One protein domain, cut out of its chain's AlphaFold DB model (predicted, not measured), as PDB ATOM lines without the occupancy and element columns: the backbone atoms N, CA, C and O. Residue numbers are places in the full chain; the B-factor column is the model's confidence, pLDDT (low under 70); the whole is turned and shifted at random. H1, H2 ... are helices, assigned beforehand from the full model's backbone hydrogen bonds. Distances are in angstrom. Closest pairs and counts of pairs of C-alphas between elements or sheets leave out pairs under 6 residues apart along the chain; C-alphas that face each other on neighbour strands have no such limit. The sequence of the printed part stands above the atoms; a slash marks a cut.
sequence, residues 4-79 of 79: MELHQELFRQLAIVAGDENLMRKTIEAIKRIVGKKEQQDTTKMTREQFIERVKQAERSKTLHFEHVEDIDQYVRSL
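AT A GLANCE: This is residues 4 to 79 of the 79 residues of an uncharacterized protein of Prevotella sp. oral taxon 475 (UniProt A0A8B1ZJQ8). Four helices are strung out in an open zigzag with no common core: H1 and H2 meet as a V at one end, H2 and H3 follow each other along the length, and H4 ends the far end. The printed part has 76 residues, with H1, H2, H3 and H4 in that order and no named strand; the class is all helix. It is extended, with a radius of gyration of the C-alphas of 22.5 A and spans of 63 by 29 by 15 A.

HOW THE PARTS SIT: H1, residues 4 to 17, and H2, residues 21 to 40, touch only at the corner by their tight link, through residues 14 to 17 and 23 to 27 alone. Their closest C-alphas, Val 17 and Met 24, are 5.7 A apart; they run opposite ways at a steep tilt of 41 degrees. H3, residues 48 to 59, and H4, residues 69 to 78, are apart from each other and from H1 and H2. In these four helices every O i to N i+4 pair is within hydrogen-bond range.

IN THESE COORDINATES: H1 begins at C-alpha 4 (12.594, 10.605, -58.610) and measures 20.6 A. H2 measures 28.2 A, H3 16.8 A and H4 14.6 A, ending at C-alpha 78 (44.432, 23.928, -34.747).

THE WHOLE: The C-alphas farthest apart, Gly 19 and Glu 67, are 64.0 A apart. The printed part has no cut and no long link. Residues 38 to 43 have pLDDT under 70.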
ATOM      1  N   MET A   4      13.795  11.401 -58.381       91.62
ATOM      2  CA  MET A   4      12.594  10.605 -58.610       91.62
ATOM      3  C   MET A   4      12.690   9.789 -59.904       91.62
ATOM      4  O   MET A   4      12.424   8.589 -59.884       91.62
ATOM      5  N   GLU A   5      13.127  10.413 -60.999       91.69
ATOM      6  CA  GLU A   5      13.340   9.741 -62.290       91.69
ATOM      7  C   GLU A   5      14.404   8.639 -62.178       91.69
ATOM      8  O   GLU A   5      14.241   7.554 -62.732       91.69
ATOM      9  N   LEU A   6      15.462   8.885 -61.401       91.00
ATOM     10  CA  LEU A   6      16.510   7.899 -61.154       91.00
ATOM     11  C   LEU A   6      15.987   6.678 -60.381       91.00
ATOM     12  O   LEU A   6      16.294   5.542 -60.741       91.00
ATOM     13  N   HIS A   7      15.191   6.895 -59.330       90.19
ATOM     14  CA  HIS A   7      14.595   5.794 -58.570       90.19
ATOM     15  C   HIS A   7      13.636   4.968 -59.428       90.19
ATOM     16  O   HIS A   7      13.680   3.740 -59.385       90.19
ATOM     17  N   GLN A   8      12.798   5.628 -60.231       94.25
ATOM     18  CA  GLN A   8      11.886   4.946 -61.148       94.25
ATOM     19  C   GLN A   8      12.643   4.076 -62.154       94.25
ATOM     20  O   GLN A   8      12.282   2.917 -62.353       94.25
ATOM     21  N   GLU A   9      13.725   4.597 -62.733       92.75
ATOM     22  CA  GLU A   9      14.542   3.837 -63.674       92.75
ATOM     23  C   GLU A   9      15.236   2.645 -63.000       92.75
ATOM     24  O   GLU A   9      15.233   1.547 -63.554       92.75
ATOM     25  N   LEU A  10      15.749   2.801 -61.774       91.38
ATOM     26  CA  LEU A  10      16.325   1.687 -61.012       91.38
ATOM     27  C   LEU A  10      15.303   0.561 -60.794       91.38
ATOM     28  O   LEU A  10      15.607  -0.605 -61.046       91.38
ATOM     29  N   PHE A  11      14.085   0.893 -60.359       92.94
ATOM     30  CA  PHE A  11      13.033  -0.106 -60.160       92.94
ATOM     31  C   PHE A  11      12.609  -0.774 -61.469       92.94
ATOM     32  O   PHE A  11      12.384  -1.985 -61.486       92.94
ATOM     33  N   ARG A  12      12.564  -0.025 -62.577       94.00
ATOM     34  CA  ARG A  12      12.294  -0.582 -63.908       94.00
ATOM     35  C   ARG A  12      13.344  -1.621 -64.303       94.00
ATOM     36  O   ARG A  12      12.984  -2.700 -64.761       94.00
ATOM     37  N   GLN A  13      14.625  -1.330 -64.083       92.25
ATOM     38  CA  GLN A  13      15.714  -2.269 -64.376       92.25
ATOM     39  C   GLN A  13      15.660  -3.518 -63.490       92.25
ATOM     40  O   GLN A  13      15.846  -4.628 -63.982       92.25
ATOM     41  N   LEU A  14      15.339  -3.360 -62.201       92.69
ATOM     42  CA  LEU A  14      15.145  -4.494 -61.295       92.69
ATOM     43  C   LEU A  14      13.984  -5.392 -61.741       92.69
ATOM     44  O   LEU A  14      14.112  -6.612 -61.712       92.69
ATOM     45  N   ALA A  15      12.882  -4.804 -62.209       92.06
ATOM     46  CA  ALA A  15      11.749  -5.560 -62.735       92.06
ATOM     47  C   ALA A  15      12.109  -6.367 -63.998       92.06
ATOM     48  O   ALA A  15      11.635  -7.489 -64.154       92.06
ATOM     49  N   ILE A  16      12.982  -5.836 -64.866       91.62
ATOM     50  CA  ILE A  16      13.453  -6.537 -66.075       91.62
ATOM     51  C   ILE A  16      14.228  -7.811 -65.711       91.62
ATOM     52  O   ILE A  16      14.056  -8.841 -66.359       91.62
ATOM     53  N   VAL A  17      15.066  -7.760 -64.674       92.38
ATOM     54  CA  VAL A  17      15.906  -8.905 -64.276       92.38
ATOM     55  C   VAL A  17      15.220  -9.863 -63.298       92.38
ATOM     56  O   VAL A  17      15.700 -10.977 -63.115       92.38
ATOM     57  N   ALA A  18      14.097  -9.468 -62.689       90.81
ATOM     58  CA  ALA A  18      13.399 -10.259 -61.674       90.81
ATOM     59  C   ALA A  18      12.866 -11.611 -62.189       90.81
ATOM     60  O   ALA A  18      12.650 -12.520 -61.392       90.81
ATOM     61  N   GLY A  19      12.665 -11.754 -63.503       90.56
ATOM     62  CA  GLY A  19      12.202 -13.001 -64.120       90.56
ATOM     63  C   GLY A  19      13.254 -14.116 -64.193       90.56
ATOM     64  O   GLY A  19      12.900 -15.248 -64.509       90.56
ATOM     65  N   ASP A  20      14.524 -13.821 -63.908       95.19
ATOM     66  CA  ASP A  20      15.629 -14.783 -63.956       95.19
ATOM     67  C   ASP A  20      16.402 -14.758 -62.629       95.19
ATOM     68  O   ASP A  20      17.043 -13.769 -62.269       95.19
ATOM     69  N   GLU A  21      16.367 -15.873 -61.895       92.19
ATOM     70  CA  GLU A  21      17.020 -15.991 -60.587       92.19
ATOM     71  C   GLU A  21      18.541 -15.759 -60.664       92.19
ATOM     72  O   GLU A  21      19.128 -15.121 -59.784       92.19
ATOM     73  N   ASN A  22      19.196 -16.231 -61.728       93.56
ATOM     74  CA  ASN A  22      20.634 -16.063 -61.905       93.56
ATOM     75  C   ASN A  22      20.990 -14.599 -62.174       93.56
ATOM     76  O   ASN A  22      21.984 -14.098 -61.634       93.56
ATOM     77  N   LEU A  23      20.193 -13.897 -62.984       93.56
ATOM     78  CA  LEU A  23      20.374 -12.463 -63.218       93.56
ATOM     79  C   LEU A  23      20.057 -11.639 -61.969       93.56
ATOM     80  O   LEU A  23      20.813 -10.717 -61.645       93.56
ATOM     81  N   MET A  24      19.017 -11.998 -61.218       94.00
ATOM     82  CA  MET A  24      18.681 -11.331 -59.963       94.00
ATOM     83  C   MET A  24      19.802 -11.496 -58.926       94.00
ATOM     84  O   MET A  24      20.242 -10.518 -58.317       94.00
ATOM     85  N   ARG A  25      20.351 -12.709 -58.785       95.00
ATOM     86  CA  ARG A  25      21.500 -12.990 -57.910       95.00
ATOM     87  C   ARG A  25      22.716 -12.142 -58.284       95.00
ATOM     88  O   ARG A  25      23.310 -11.510 -57.414       95.00
ATOM     89  N   LYS A  26      23.066 -12.079 -59.574       95.12
ATOM     90  CA  LYS A  26      24.173 -11.237 -60.067       95.12
ATOM     91  C   LYS A  26      23.929  -9.751 -59.790       95.12
ATOM     92  O   LYS A  26      24.858  -9.049 -59.393       95.12
ATOM     93  N   THR A  27      22.692  -9.293 -59.955       94.50
ATOM     94  CA  THR A  27      22.283  -7.910 -59.678       94.50
ATOM     95  C   THR A  27      22.460  -7.560 -58.200       94.50
ATOM     96  O   THR A  27      23.067  -6.538 -57.883       94.50
ATOM     97  N   ILE A  28      22.031  -8.434 -57.282       93.19
ATOM     98  CA  ILE A  28      22.212  -8.239 -55.834       93.19
ATOM     99  C   ILE A  28      23.698  -8.157 -55.469       93.19
ATOM    100  O   ILE A  28      24.105  -7.255 -54.737       93.19
ATOM    101  N   GLU A  29      24.526  -9.062 -55.992       94.69
ATOM    102  CA  GLU A  29      25.968  -9.062 -55.712       94.69
ATOM    103  C   GLU A  29      26.671  -7.807 -56.256       94.69
ATOM    104  O   GLU A  29      27.549  -7.243 -55.597       94.69
ATOM    105  N   ALA A  30      26.249  -7.307 -57.421       92.75
ATOM    106  CA  ALA A  30      26.743  -6.044 -57.962       92.75
ATOM    107  C   ALA A  30      26.358  -4.849 -57.072       92.75
ATOM    108  O   ALA A  30      27.219  -4.021 -56.764       92.75
ATOM    109  N   ILE A  31      25.107  -4.786 -56.600       91.94
ATOM    110  CA  ILE A  31      24.636  -3.736 -55.681       91.94
ATOM    111  C   ILE A  31      25.428  -3.778 -54.371       91.94
ATOM    112  O   ILE A  31      25.965  -2.751 -53.958       91.94
ATOM    113  N   LYS A  32      25.582  -4.957 -53.750       91.25
ATOM    114  CA  LYS A  32      26.395  -5.126 -52.532       91.25
ATOM    115  C   LYS A  32      27.824  -4.635 -52.731       91.25
ATOM    116  O   LYS A  32      28.360  -3.954 -51.867       91.25
ATOM    117  N   ARG A  33      28.440  -4.934 -53.879       91.69
ATOM    118  CA  ARG A  33      29.791  -4.458 -54.203       91.69
ATOM    119  C   ARG A  33      29.851  -2.937 -54.340       91.69
ATOM    120  O   ARG A  33      30.826  -2.340 -53.896       91.69
ATOM    121  N   ILE A  34      28.851  -2.308 -54.958       88.06
ATOM    122  CA  ILE A  34      28.783  -0.844 -55.103       88.06
ATOM    123  C   ILE A  34      28.637  -0.180 -53.729       88.06
ATOM    124  O   ILE A  34      29.382   0.748 -53.419       88.06
ATOM    125  N   VAL A  35      27.727  -0.686 -52.892       85.69
ATOM    126  CA  VAL A  35      27.518  -0.186 -51.526       85.69
ATOM    127  C   VAL A  35      28.771  -0.400 -50.676       85.69
ATOM    128  O   VAL A  35      29.274   0.555 -50.093       85.69
ATOM    129  N   GLY A  36      29.349  -1.602 -50.698       79.50
ATOM    130  CA  GLY A  36      30.573  -1.915 -49.960       79.50
ATOM    131  C   GLY A  36      31.771  -1.065 -50.394       79.50
ATOM    132  O   GLY A  36      32.536  -0.614 -49.550       79.50
ATOM    133  N   LYS A  37      31.917  -0.754 -51.691       75.31
ATOM    134  CA  LYS A  37      32.943   0.195 -52.166       75.31
ATOM    135  C   LYS A  37      32.715   1.610 -51.635       75.31
ATOM    136  O   LYS A  37      33.680   2.274 -51.274       75.31
ATOM    137  N   LYS A  38      31.461   2.064 -51.573       68.31
ATOM    138  CA  LYS A  38      31.108   3.372 -51.002       68.31
ATOM    139  C   LYS A  38      31.411   3.430 -49.502       68.31
ATOM    140  O   LYS A  38      31.867   4.458 -49.021       68.31
ATOM    141  N   GLU A  39      31.199   2.335 -48.778       62.88
ATOM    142  CA  GLU A  39      31.565   2.220 -47.362       62.88
ATOM    143  C   GLU A  39      33.085   2.173 -47.153       62.88
ATOM    144  O   GLU A  39      33.585   2.811 -46.236       62.88
ATOM    145  N   GLN A  40      33.830   1.492 -48.029       63.22
ATOM    146  CA  GLN A  40      35.299   1.430 -47.981       63.22
ATOM    147  C   GLN A  40      35.985   2.751 -48.356       63.22
ATOM    148  O   GLN A  40      37.101   3.006 -47.913       63.22
ATOM    149  N   GLN A  41      35.351   3.578 -49.189       61.41
ATOM    150  CA  GLN A  41      35.866   4.896 -49.576       61.41
ATOM    151  C   GLN A  41      35.563   5.993 -48.550       61.41
ATOM    152  O   GLN A  41      36.122   7.085 -48.645       61.41
ATOM    153  N   ASP A  42      34.701   5.722 -47.571       63.97
ATOM    154  CA  ASP A  42      34.391   6.669 -46.511       63.97
ATOM    155  C   ASP A  42      35.444   6.574 -45.401       63.97
ATOM    156  O   ASP A  42      35.269   5.893 -44.390       63.97
ATOM    157  N   THR A  43      36.569   7.263 -45.605       65.31
ATOM    158  CA  THR A  43      37.692   7.318 -44.652       65.31
ATOM    159  C   THR A  43      37.321   7.951 -43.309       65.31
ATOM    160  O   THR A  43      38.114   7.890 -42.369       65.31
ATOM    161  N   THR A  44      36.126   8.543 -43.194       70.38
ATOM    162  CA  THR A  44      35.607   9.095 -41.937       70.38
ATOM    163  C   THR A  44      34.943   8.037 -41.054       70.38
ATOM    164  O   THR A  44      34.746   8.265 -39.859       70.38
ATOM    165  N   LYS A  45      34.623   6.860 -41.609       73.94
ATOM    166  CA  LYS A  45      34.014   5.757 -40.864       73.94
ATOM    167  C   LYS A  45      35.075   4.861 -40.237       73.94
ATOM    168  O   LYS A  45      36.117   4.578 -40.819       73.94
ATOM    169  N   MET A  46      34.771   4.368 -39.043       83.38
ATOM    170  CA  MET A  46      35.535   3.325 -38.361       83.38
ATOM    171  C   MET A  46      34.596   2.189 -37.960       83.38
ATOM    172  O   MET A  46      33.406   2.418 -37.732       83.38
ATOM    173  N   THR A  47      35.112   0.964 -37.876       85.75
ATOM    174  CA  THR A  47      34.328  -0.165 -37.362       85.75
ATOM    175  C   THR A  47      34.076  -0.011 -35.861       85.75
ATOM    176  O   THR A  47      34.752   0.753 -35.165       85.75
ATOM    177  N   ARG A  48      33.108  -0.764 -35.332       85.25
ATOM    178  CA  ARG A  48      32.801  -0.769 -33.896       85.25
ATOM    179  C   ARG A  48      34.015  -1.176 -33.060       85.25
ATOM    180  O   ARG A  48      34.254  -0.609 -31.999       85.25
ATOM    181  N   GLU A  49      34.788  -2.139 -33.542       89.88
ATOM    182  CA  GLU A  49      35.991  -2.643 -32.882       89.88
ATOM    183  C   GLU A  49      37.075  -1.558 -32.833       89.88
ATOM    184  O   GLU A  49      37.613  -1.286 -31.761       89.88
ATOM    185  N   GLN A  50      37.311  -0.866 -33.955       88.50
ATOM    186  CA  GLN A  50      38.249   0.262 -34.033       88.50
ATOM    187  C   GLN A  50      37.849   1.409 -33.096       88.50
ATOM    188  O   GLN A  50      38.708   2.029 -32.466       88.50
ATOM    189  N   PHE A  51      36.547   1.677 -32.972       89.81
ATOM    190  CA  PHE A  51      36.029   2.656 -32.019       89.81
ATOM    191  C   PHE A  51      36.338   2.255 -30.570       89.81
ATOM    192  O   PHE A  51      36.884   3.054 -29.812       89.81
ATOM    193  N   ILE A  52      36.051   1.005 -30.189       92.19
ATOM    194  CA  ILE A  52      36.301   0.502 -28.828       92.19
ATOM    195  C   ILE A  52      37.797   0.543 -28.487       92.19
ATOM    196  O   ILE A  52      38.160   0.899 -27.365       92.19
ATOM    197  N   GLU A  53      38.676   0.202 -29.429       91.69
ATOM    198  CA  GLU A  53      40.124   0.308 -29.220       91.69
ATOM    199  C   GLU A  53      40.574   1.754 -29.001       91.69
ATOM    200  O   GLU A  53      41.341   2.013 -28.071       91.69
ATOM    201  N   ARG A  54      40.056   2.706 -29.790       87.12
ATOM    202  CA  ARG A  54      40.332   4.137 -29.594       87.12
ATOM    203  C   ARG A  54      39.878   4.638 -28.227       87.12
ATOM    204  O   ARG A  54      40.633   5.357 -27.581       87.12
ATOM    205  N   VAL A  55      38.695   4.235 -27.762       88.81
ATOM    206  CA  VAL A  55      38.198   4.603 -26.422       88.81
ATOM    207  C   VAL A  55      39.133   4.071 -25.334       88.81
ATOM    208  O   VAL A  55      39.571   4.835 -24.479       88.81
ATOM    209  N   LYS A  56      39.540   2.797 -25.414       89.50
ATOM    210  CA  LYS A  56      40.496   2.205 -24.457       89.50
ATOM    211  C   LYS A  56      41.855   2.910 -24.452       89.50
ATOM    212  O   LYS A  56      42.505   2.982 -23.412       89.50
ATOM    213  N   GLN A  57      42.326   3.384 -25.606       87.00
ATOM    214  CA  GLN A  57      43.560   4.171 -25.693       87.00
ATOM    215  C   GLN A  57      43.385   5.565 -25.077       87.00
ATOM    216  O   GLN A  57      44.268   6.020 -24.347       87.00
ATOM    217  N   ALA A  58      42.249   6.218 -25.325       84.75
ATOM    218  CA  ALA A  58      41.933   7.528 -24.765       84.75
ATOM    219  C   ALA A  58      41.837   7.492 -23.230       84.75
ATOM    220  O   ALA A  58      42.422   8.350 -22.578       84.75
ATOM    221  N   GLU A  59      41.220   6.457 -22.647       79.38
ATOM    222  CA  GLU A  59      41.157   6.249 -21.186       79.38
ATOM    223  C   GLU A  59      42.538   6.144 -20.520       79.38
ATOM    224  O   GLU A  59      42.691   6.437 -19.336       79.38
ATOM    225  N   ARG A  60      43.559   5.714 -21.270       78.50
ATOM    226  CA  ARG A  60      44.945   5.584 -20.790       78.50
ATOM    227  C   ARG A  60      45.794   6.826 -21.058       78.50
ATOM    228  O   ARG A  60      46.953   6.868 -20.651       78.50
ATOM    229  N   SER A  61      45.249   7.793 -21.786       77.00
ATOM    230  CA  SER A  61      45.953   8.989 -22.237       77.00
ATOM    231  C   SER A  61      45.663  10.175 -21.317       77.00
ATOM    232  O   SER A  61      44.793  10.122 -20.452       77.00
ATOM    233  N   LYS A  62      46.412  11.271 -21.483       80.75
ATOM    234  CA  LYS A  62      46.126  12.515 -20.760       80.75
ATOM    235  C   LYS A  62      44.757  13.059 -21.168       80.75
ATOM    236  O   LYS A  62      44.538  13.347 -22.343       80.75
ATOM    237  N   THR A  63      43.886  13.268 -20.187       84.38
ATOM    238  CA  THR A  63      42.648  14.030 -20.363       84.38
ATOM    239  C   THR A  63      42.982  15.504 -20.574       84.38
ATOM    240  O   THR A  63      43.751  16.084 -19.805       84.38
ATOM    241  N   LEU A  64      42.403  16.105 -21.613       87.19
ATOM    242  CA  LEU A  64      42.398  17.552 -21.806       87.19
ATOM    243  C   LEU A  64      41.097  18.106 -21.225       87.19
ATOM    244  O   LEU A  64      40.025  17.563 -21.485       87.19
ATOM    245  N   HIS A  65      41.209  19.160 -20.424       88.19
ATOM    246  CA  HIS A  65      40.073  19.878 -19.852       88.19
ATOM    247  C   HIS A  65      39.989  21.260 -20.490       88.19
ATOM    248  O   HIS A  65      41.019  21.904 -20.693       88.19
ATOM    249  N   PHE A  66      38.770  21.693 -20.788       91.62
ATOM    250  CA  PHE A  66      38.469  22.995 -21.370       91.62
ATOM    251  C   PHE A  66      37.368  23.640 -20.531       91.62
ATOM    252  O   PHE A  66      36.378  22.983 -20.207       91.62
ATOM    253  N   GLU A  67      37.548  24.907 -20.165       90.75
ATOM    254  CA  GLU A  67      36.569  25.659 -19.367       90.75
ATOM    255  C   GLU A  67      35.371  26.102 -20.222       90.75
ATOM    256  O   GLU A  67      34.241  26.171 -19.731       90.75
ATOM    257  N   HIS A  68      35.599  26.352 -21.515       93.31
ATOM    258  CA  HIS A  68      34.580  26.820 -22.449       93.31
ATOM    259  C   HIS A  68      34.537  25.980 -23.732       93.31
ATOM    260  O   HIS A  68      35.521  25.363 -24.144       93.31
ATOM    261  N   VAL A  69      33.367  25.940 -24.378       90.50
ATOM    262  CA  VAL A  69      33.152  25.153 -25.607       90.50
ATOM    263  C   VAL A  69      33.920  25.765 -26.781       90.50
ATOM    264  O   VAL A  69      34.410  25.045 -27.649       90.50
ATOM    265  N   GLU A  70      34.073  27.085 -26.789       93.75
ATOM    266  CA  GLU A  70      34.826  27.842 -27.786       93.75
ATOM    267  C   GLU A  70      36.307  27.429 -27.813       93.75
ATOM    268  O   GLU A  70      36.896  27.314 -28.890       93.75
ATOM    269  N   ASP A  71      36.881  27.111 -26.648       91.56
ATOM    270  CA  ASP A  71      38.264  26.640 -26.528       91.56
ATOM    271  C   ASP A  71      38.447  25.264 -27.190       91.56
ATOM    272  O   ASP A  71      39.501  24.977 -27.764       91.56
ATOM    273  N   ILE A  72      37.403  24.423 -27.164       92.12
ATOM    274  CA  ILE A  72      37.393  23.123 -27.847       92.12
ATOM    275  C   ILE A  72      37.400  23.334 -29.363       92.12
ATOM    276  O   ILE A  72      38.194  22.699 -30.057       92.12
ATOM    277  N   ASP A  73      36.547  24.222 -29.886       90.19
ATOM    278  CA  ASP A  73      36.487  24.503 -31.329       90.19
ATOM    279  C   ASP A  73      37.820  25.073 -31.834       90.19
ATOM    280  O   ASP A  73      38.348  24.619 -32.852       90.19
ATOM    281  N   GLN A  74      38.422  26.003 -31.087       91.94
ATOM    282  CA  GLN A  74      39.733  26.556 -31.422       91.94
ATOM    283  C   GLN A  74      40.832  25.484 -31.398       91.94
ATOM    284  O   GLN A  74      41.650  25.431 -32.319       91.94
ATOM    285  N   TYR A  75      40.839  24.614 -30.384       90.88
ATOM    286  CA  TYR A  75      41.788  23.507 -30.297       90.88
ATOM    287  C   TYR A  75      41.640  22.548 -31.483       90.88
ATOM    288  O   TYR A  75      42.623  22.281 -32.170       90.88
ATOM    289  N   VAL A  76      40.419  22.094 -31.785       89.94
ATOM    290  CA  VAL A  76      40.150  21.159 -32.892       89.94
ATOM    291  C   VAL A  76      40.537  21.755 -34.246       89.94
ATOM    292  O   VAL A  76      41.097  21.044 -35.072       89.94
ATOM    293  N   ARG A  77      40.296  23.051 -34.476       90.44
ATOM    294  CA  ARG A  77      40.715  23.738 -35.713       90.44
ATOM    295  C   ARG A  77      42.228  23.898 -35.855       90.44
ATOM    296  O   ARG A  77      42.691  24.173 -36.958       90.44
ATOM    297  N   SER A  78      42.971  23.808 -34.754       88.94
ATOM    298  CA  SER A  78      44.432  23.928 -34.747       88.94
ATOM    299  C   SER A  78      45.170  22.597 -34.941       88.94
ATOM    300  O   SER A  78      46.389  22.620 -35.116       88.94
ATOM    301  N   LEU A  79      44.451  21.467 -34.899       84.69
ATOM    302  CA  LEU A  79      44.961  20.117 -35.180       84.69
ATOM    303  C   LEU A  79      45.048  19.847 -36.688       84.69
ATOM    304  O   LEU A  79      46.004  19.140 -37.080       84.69
TER     305      LEU A  79